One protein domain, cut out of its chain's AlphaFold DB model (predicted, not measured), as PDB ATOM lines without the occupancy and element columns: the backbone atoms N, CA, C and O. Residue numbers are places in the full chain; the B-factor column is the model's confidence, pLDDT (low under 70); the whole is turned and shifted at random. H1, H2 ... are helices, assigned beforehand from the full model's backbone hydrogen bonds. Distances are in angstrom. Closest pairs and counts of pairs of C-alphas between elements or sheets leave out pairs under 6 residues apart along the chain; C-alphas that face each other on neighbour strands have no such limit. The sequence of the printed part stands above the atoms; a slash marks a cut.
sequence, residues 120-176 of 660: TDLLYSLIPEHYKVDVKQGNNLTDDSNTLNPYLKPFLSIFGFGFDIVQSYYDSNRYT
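This is residues 120 to 176 of the 660 residues of a protein of Streptomyces sp. BK022 (UniProt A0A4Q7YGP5). A short helix, H1, packs on residues 153 to 161 of a long kinked helix, H2, and between them a long loop, residues 127 to 151, runs out and folds back. The loop reaches one end of a rod, and residues 165 to 176 stick out free at the other. The printed part has 57 residues with two named helices, H1 then H2, and no named strand; its class is all helix. It is extended, with a radius of gyration of the C-alphas of 16.2 A and spans of 57 by 16 by 11 A.

H1, residues 120 to 126, touches H2, residues 152 to 174, with residues 153 to 161 of H2 alone. The closest C-alphas are those of Thr 120 and Gly 160, 4.1 A apart. Their lines are only just about perpendicular, at 71 degrees. Every O i to N i+4 pair is within hydrogen-bond range in H1, and 17 of 19 in H2.

H1 begins at C-alpha 120 (17.314, 29.506, -34.431) and is 10.1 A long. H2 is 32.7 A long, with a kink of 32 degrees near residue 159, and ends at C-alpha 174 (24.694, 31.436, -13.119).

The C-alphas of Gly 138 and Thr 176, 57.0 A apart, are the two farthest apart. The printed part has no cut. The link from H1 to H2 is long, 25 residues. Residues 135 to 147 have pLDDT under 70.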
ATOM      1  N   THR A 120      17.563  29.578 -32.983       91.38
ATOM      2  CA  THR A 120      17.314  29.506 -34.431       91.38
ATOM      3  C   THR A 120      15.862  29.134 -34.734       91.38
ATOM      4  O   THR A 120      15.205  29.795 -35.538       91.38
ATOM      5  N   ASP A 121      15.340  28.101 -34.069       92.12
ATOM      6  CA  ASP A 121      13.957  27.663 -34.256       92.12
ATOM      7  C   ASP A 121      12.966  28.662 -33.649       92.12
ATOM      8  O   ASP A 121      11.921  28.921 -34.244       92.12
ATOM      9  N   LEU A 122      13.317  29.294 -32.524       92.75
ATOM     10  CA  LEU A 122      12.519  30.359 -31.924       92.75
ATOM     11  C   LEU A 122      12.391  31.556 -32.873       92.75
ATOM     12  O   LEU A 122      11.274  31.972 -33.173       92.75
ATOM     13  N   LEU A 123      13.503  32.074 -33.405       91.62
ATOM     14  CA  LEU A 123      13.497  33.171 -34.375       91.62
ATOM     15  C   LEU A 123      12.691  32.803 -35.622       91.62
ATOM     16  O   LEU A 123      11.879  33.600 -36.085       91.62
ATOM     17  N   TYR A 124      12.858  31.580 -36.128       89.81
ATOM     18  CA  TYR A 124      12.071  31.094 -37.256       89.81
ATOM     19  C   TYR A 124      10.576  30.987 -36.921       89.81
ATOM     20  O   TYR A 124       9.741  31.278 -37.772       89.81
ATOM     21  N   SER A 125      10.204  30.608 -35.695       89.81
ATOM     22  CA  SER A 125       8.803  30.526 -35.256       89.81
ATOM     23  C   SER A 125       8.144  31.901 -35.098       89.81
ATOM     24  O   SER A 125       6.977  32.047 -35.455       89.81
ATOM     25  N   LEU A 126       8.902  32.904 -34.639       90.75
ATOM     26  CA  LEU A 126       8.434  34.274 -34.414       90.75
ATOM     27  C   LEU A 126       8.181  35.044 -35.710       90.75
ATOM     28  O   LEU A 126       7.428  36.016 -35.710       90.75
ATOM     29  N   ILE A 127       8.794  34.620 -36.816       88.44
ATOM     30  CA  ILE A 127       8.478  35.174 -38.127       88.44
ATOM     31  C   ILE A 127       7.074  34.695 -38.525       88.44
ATOM     32  O   ILE A 127       6.791  33.498 -38.449       88.44
ATOM     33  N   PRO A 128       6.176  35.589 -38.957       86.31
ATOM     34  CA  PRO A 128       4.903  35.188 -39.540       86.31
ATOM     35  C   PRO A 128       5.068  34.275 -40.763       86.31
ATOM     36  O   PRO A 128       5.995  34.439 -41.556       86.31
ATOM     37  N   GLU A 129       4.154  33.324 -40.944       77.69
ATOM     38  CA  GLU A 129       4.230  32.307 -42.005       77.69
ATOM     39  C   GLU A 129       4.325  32.898 -43.419       77.69
ATOM     40  O   GLU A 129       5.069  32.385 -44.253       77.69
ATOM     41  N   HIS A 130       3.695  34.053 -43.657       75.44
ATOM     42  CA  HIS A 130       3.732  34.741 -44.951       75.44
ATOM     43  C   HIS A 130       5.127  35.216 -45.380       75.44
ATOM     44  O   HIS A 130       5.345  35.438 -46.566       75.44
ATOM     45  N   TYR A 131       6.078  35.359 -44.453       78.25
ATOM     46  CA  TYR A 131       7.474  35.684 -44.771       78.25
ATOM     47  C   TYR A 131       8.366  34.440 -44.922       78.25
ATOM     48  O   TYR A 131       9.535  34.569 -45.287       78.25
ATOM     49  N   LYS A 132       7.850  33.239 -44.628       80.94
ATOM     50  CA  LYS A 132       8.596  31.970 -44.727       80.94
ATOM     51  C   LYS A 132       8.463  31.309 -46.089       80.94
ATOM     52  O   LYS A 132       9.250  30.421 -46.407       80.94
ATOM     53  N   VAL A 133       7.472  31.719 -46.870       77.19
ATOM     54  CA  VAL A 133       7.159  31.162 -48.184       77.19
ATOM     55  C   VAL A 133       7.866  31.937 -49.292       77.19
ATOM     56  O   VAL A 133       7.958  33.163 -49.249       77.19
ATOM     57  N   ASP A 134       8.378  31.219 -50.288       71.00
ATOM     58  CA  ASP A 134       8.909  31.819 -51.511       71.00
ATOM     59  C   ASP A 134       7.764  32.000 -52.518       71.00
ATOM     60  O   ASP A 134       7.317  31.045 -53.162       71.00
ATOM     61  N   VAL A 135       7.236  33.224 -52.612       64.31
ATOM     62  CA  VAL A 135       6.137  33.543 -53.531       64.31
ATOM     63  C   VAL A 135       6.711  33.735 -54.933       64.31
ATOM     64  O   VAL A 135       7.217  34.803 -55.284       64.31
ATOM     65  N   LYS A 136       6.608  32.697 -55.767       59.81
ATOM     66  CA  LYS A 136       6.895  32.812 -57.203       59.81
ATOM     67  C   LYS A 136       5.886  33.766 -57.855       59.81
ATOM     68  O   LYS A 136       4.718  33.799 -57.469       59.81
ATOM     69  N   GLN A 137       6.332  34.548 -58.843       52.28
ATOM     70  CA  GLN A 137       5.473  35.506 -59.550       52.28
ATOM     71  C   GLN A 137       4.186  34.828 -60.050       52.28
ATOM     72  O   GLN A 137       4.249  33.933 -60.889       52.28
ATOM     73  N   GLY A 138       3.035  35.280 -59.540       57.16
ATOM     74  CA  GLY A 138       1.706  34.795 -59.929       57.16
ATOM     75  C   GLY A 138       0.946  33.991 -58.867       57.16
ATOM     76  O   GLY A 138      -0.250  33.783 -59.054       57.16
ATOM     77  N   ASN A 139       1.577  33.593 -57.755       58.72
ATOM     78  CA  ASN A 139       0.907  32.844 -56.683       58.72
ATOM     79  C   ASN A 139       0.286  33.760 -55.614       58.72
ATOM     80  O   ASN A 139       0.873  34.768 -55.215       58.72
ATOM     81  N   ASN A 140      -0.892  33.375 -55.109       60.59
ATOM     82  CA  ASN A 140      -1.508  34.003 -53.941       60.59
ATOM     83  C   ASN A 140      -0.868  33.473 -52.645       60.59
ATOM     84  O   ASN A 140      -0.457  32.318 -52.560       60.59
ATOM     85  N   LEU A 141      -0.847  34.307 -51.601       58.28
ATOM     86  CA  LEU A 141      -0.329  33.947 -50.270       58.28
ATOM     87  C   LEU A 141      -1.071  32.768 -49.609       58.28
ATOM     88  O   LEU A 141      -0.558  32.188 -48.662       58.28
ATOM     89  N   THR A 142      -2.267  32.425 -50.095       59.78
ATOM     90  CA  THR A 142      -3.148  31.368 -49.570       59.78
ATOM     91  C   THR A 142      -3.017  30.032 -50.307       59.78
ATOM     92  O   THR A 142      -3.878  29.174 -50.152       59.78
ATOM     93  N   ASP A 143      -2.029  29.887 -51.189       61.16
ATOM     94  CA  ASP A 143      -1.845  28.681 -51.999       61.16
ATOM     95  C   ASP A 143      -0.993  27.639 -51.247       61.16
ATOM     96  O   ASP A 143       0.157  27.912 -50.888       61.16
ATOM     97  N   ASP A 144      -1.547  26.439 -51.035       59.00
ATOM     98  CA  ASP A 144      -0.884  25.296 -50.377       59.00
ATOM     99  C   ASP A 144       0.343  24.776 -51.161       59.00
ATOM    100  O   ASP A 144       1.107  23.949 -50.663       59.00
ATOM    101  N   SER A 145       0.555  25.250 -52.396       57.78
ATOM    102  CA  SER A 145       1.708  24.901 -53.242       57.78
ATOM    103  C   SER A 145       2.967  25.748 -52.999       57.78
ATOM    104  O   SER A 145       4.001  25.517 -53.639       57.78
ATOM    105  N   ASN A 146       2.921  26.723 -52.085       63.88
ATOM    106  CA  ASN A 146       4.058  27.597 -51.804       63.88
ATOM    107  C   ASN A 146       5.172  26.855 -51.037       63.88
ATOM    108  O   ASN A 146       5.028  26.475 -49.878       63.88
ATOM    109  N   THR A 147       6.328  26.677 -51.682       69.62
ATOM    110  CA  THR A 147       7.530  26.111 -51.050       69.62
ATOM    111  C   THR A 147       8.113  27.053 -49.993       69.62
ATOM    112  O   THR A 147       8.220  28.261 -50.210       69.62
ATOM    113  N   LEU A 148       8.556  26.489 -48.864       75.69
ATOM    114  CA  LEU A 148       9.325  27.224 -47.856       75.69
ATOM    115  C   LEU A 148      10.629  27.761 -48.456       75.69
ATOM    116  O   LEU A 148      11.311  27.054 -49.199       75.69
ATOM    117  N   ASN A 149      10.995  28.988 -48.090       78.88
ATOM    118  CA  ASN A 149      12.251  29.606 -48.489       78.88
ATOM    119  C   ASN A 149      13.436  28.826 -47.877       78.88
ATOM    120  O   ASN A 149      13.622  28.861 -46.653       78.88
ATOM    121  N   PRO A 150      14.275  28.161 -48.696       81.06
ATOM    122  CA  PRO A 150      15.356  27.317 -48.193       81.06
ATOM    123  C   PRO A 150      16.513  28.115 -47.568       81.06
ATOM    124  O   PRO A 150      17.302  27.546 -46.818       81.06
ATOM    125  N   TYR A 151      16.616  29.422 -47.835       84.38
ATOM    126  CA  TYR A 151      17.710  30.279 -47.360       84.38
ATOM    127  C   TYR A 151      17.389  31.018 -46.059       84.38
ATOM    128  O   TYR A 151      18.301  31.415 -45.334       84.38
ATOM    129  N   LEU A 152      16.104  31.184 -45.730       85.25
ATOM    130  CA  LEU A 152      15.684  31.951 -44.557       85.25
ATOM    131  C   LEU A 152      16.157  31.302 -43.250       85.25
ATOM    132  O   LEU A 152      16.713  31.982 -42.391       85.25
ATOM    133  N   LYS A 153      15.976  29.985 -43.094       85.75
ATOM    134  CA  LYS A 153      16.376  29.279 -41.866       85.75
ATOM    135  C   LYS A 153      17.909  29.269 -41.659       85.75
ATOM    136  O   LYS A 153      18.325  29.606 -40.552       85.75
ATOM    137  N   PRO A 154      18.751  28.996 -42.681       87.38
ATOM    138  CA  PRO A 154      20.207  29.168 -42.585       87.38
ATOM    139  C   PRO A 154      20.672  30.608 -42.306       87.38
ATOM    140  O   PRO A 154      21.662  30.824 -41.614       87.38
ATOM    141  N   PHE A 155      19.966  31.621 -42.812       89.44
ATOM    142  CA  PHE A 155      20.279  33.013 -42.477       89.44
ATOM    143  C   PHE A 155      19.987  33.311 -40.998       89.44
ATOM    144  O   PHE A 155      20.819  33.881 -40.292       89.44
ATOM    145  N   LEU A 156      18.832  32.864 -40.497       90.12
ATOM    146  CA  LEU A 156      18.463  33.024 -39.089       90.12
ATOM    147  C   LEU A 156      19.353  32.222 -38.145       90.12
ATOM    148  O   LEU A 156      19.518  32.648 -37.005       90.12
ATOM    149  N   SER A 157      19.960  31.117 -38.592       89.12
ATOM    150  CA  SER A 157      20.881  30.361 -37.740       89.12
ATOM    151  C   SER A 157      22.135  31.144 -37.367       89.12
ATOM    152  O   SER A 157      22.695  30.887 -36.310       89.12
ATOM    153  N   ILE A 158      22.541  32.148 -38.153       89.06
ATOM    154  CA  ILE A 158      23.656  33.038 -37.784       89.06
ATOM    155  C   ILE A 158      23.280  33.876 -36.552       89.06
ATOM    156  O   ILE A 158      24.040  33.954 -35.587       89.06
ATOM    157  N   PHE A 159      22.081  34.466 -36.551       91.69
ATOM    158  CA  PHE A 159      21.576  35.228 -35.404       91.69
ATOM    159  C   PHE A 159      21.248  34.318 -34.221       91.69
ATOM    160  O   PHE A 159      21.583  34.651 -33.086       91.69
ATOM    161  N   GLY A 160      20.638  33.161 -34.487       91.44
ATOM    162  CA  GLY A 160      20.342  32.137 -33.490       91.44
ATOM    163  C   GLY A 160      21.602  31.673 -32.765       91.44
ATOM    164  O   GLY A 160      21.624  31.687 -31.540       91.44
ATOM    165  N   PHE A 161      22.681  31.399 -33.503       90.31
ATOM    166  CA  PHE A 161      23.989  31.075 -32.936       90.31
ATOM    167  C   PHE A 161      24.552  32.217 -32.075       90.31
ATOM    168  O   PHE A 161      25.062  31.977 -30.983       90.31
ATOM    169  N   GLY A 162      24.401  33.474 -32.509       90.06
ATOM    170  CA  GLY A 162      24.765  34.645 -31.705       90.06
ATOM    171  C   GLY A 162      24.014  34.716 -30.368       90.06
ATOM    172  O   GLY A 162      24.633  34.937 -29.324       90.06
ATOM    173  N   PHE A 163      22.700  34.480 -30.370       92.88
ATOM    174  CA  PHE A 163      21.904  34.417 -29.139       92.88
ATOM    175  C   PHE A 163      22.258  33.204 -28.273       92.88
ATOM    176  O   PHE A 163      22.356  33.338 -27.054       92.88
ATOM    177  N   ASP A 164      22.521  32.047 -28.882       93.06
ATOM    178  CA  ASP A 164      22.976  30.842 -28.185       93.06
ATOM    179  C   ASP A 164      24.316  31.054 -27.475       93.06
ATOM    180  O   ASP A 164      24.492  30.582 -26.349       93.06
ATOM    181  N   ILE A 165      25.246  31.802 -28.081       90.94
ATOM    182  CA  ILE A 165      26.494  32.217 -27.429       90.94
ATOM    183  C   ILE A 165      26.174  33.030 -26.171       90.94
ATOM    184  O   ILE A 165      26.652  32.688 -25.088       90.94
ATOM    185  N   VAL A 166      25.359  34.083 -26.292       91.31
ATOM    186  CA  VAL A 166      25.013  34.964 -25.160       91.31
ATOM    187  C   VAL A 166      24.332  34.180 -24.040       91.31
ATOM    188  O   VAL A 166      24.720  34.315 -22.879       91.31
ATOM    189  N   GLN A 167      23.373  33.318 -24.380       92.44
ATOM    190  CA  GLN A 167      22.693  32.467 -23.409       92.44
ATOM    191  C   GLN A 167      23.660  31.490 -22.738       92.44
ATOM    192  O   GLN A 167      23.608  31.322 -21.524       92.44
ATOM    193  N   SER A 168      24.593  30.900 -23.488       90.69
ATOM    194  CA  SER A 168      25.609  30.008 -22.919       90.69
ATOM    195  C   SER A 168      26.511  30.745 -21.921       90.69
ATOM    196  O   SER A 168      26.831  30.204 -20.862       90.69
ATOM    197  N   TYR A 169      26.897  31.995 -22.210       89.44
ATOM    198  CA  TYR A 169      27.643  32.835 -21.265       89.44
ATOM    199  C   TYR A 169      26.817  33.171 -20.020       89.44
ATOM    200  O   TYR A 169      27.332  33.100 -18.903       89.44
ATOM    201  N   TYR A 170      25.539  33.507 -20.195       90.81
ATOM    202  CA  TYR A 170      24.621  33.748 -19.084       90.81
ATOM    203  C   TYR A 170      24.486  32.509 -18.185       90.81
ATOM    204  O   TYR A 170      24.654  32.607 -16.967       90.81
ATOM    205  N   ASP A 171      24.275  31.336 -18.781       88.38
ATOM    206  CA  ASP A 171      24.166  30.069 -18.059       88.38
ATOM    207  C   ASP A 171      25.468  29.729 -17.327       88.38
ATOM    208  O   ASP A 171      25.429  29.319 -16.168       88.38
ATOM    209  N   SER A 172      26.629  29.977 -17.942       86.12
ATOM    210  CA  SER A 172      27.920  29.816 -17.265       86.12
ATOM    211  C   SER A 172      28.054  30.730 -16.043       86.12
ATOM    212  O   SER A 172      28.578  30.295 -15.018       86.12
ATOM    213  N   ASN A 173      27.597  31.980 -16.130       85.81
ATOM    214  CA  ASN A 173      27.689  32.942 -15.029       85.81
ATOM    215  C   ASN A 173      26.717  32.622 -13.886       85.81
ATOM    216  O   ASN A 173      26.995  32.940 -12.727       85.81
ATOM    217  N   ARG A 174      25.610  31.925 -14.161       88.25
ATOM    218  CA  ARG A 174      24.694  31.436 -13.119       88.25
ATOM    219  C   ARG A 174      25.380  30.485 -12.132       88.25
ATOM    220  O   ARG A 174      24.988  30.425 -10.970       88.25
ATOM    221  N   TYR A 175      26.415  29.774 -12.576       84.69
ATOM    222  CA  TYR A 175      27.176  28.819 -11.769       84.69
ATOM    223  C   TYR A 175      28.454  29.411 -11.155       84.69
ATOM    224  O   TYR A 175      29.370  28.663 -10.829       84.69
ATOM    225  N   THR A 176      28.534  30.734 -10.960       83.19
ATOM    226  CA  THR A 176      29.748  31.390 -10.427       83.19
ATOM    227  C   THR A 176      30.185  30.838  -9.061       83.19
ATOM    228  O   THR A 176      31.383  30.711  -8.822       83.19
TER     229      THR A 176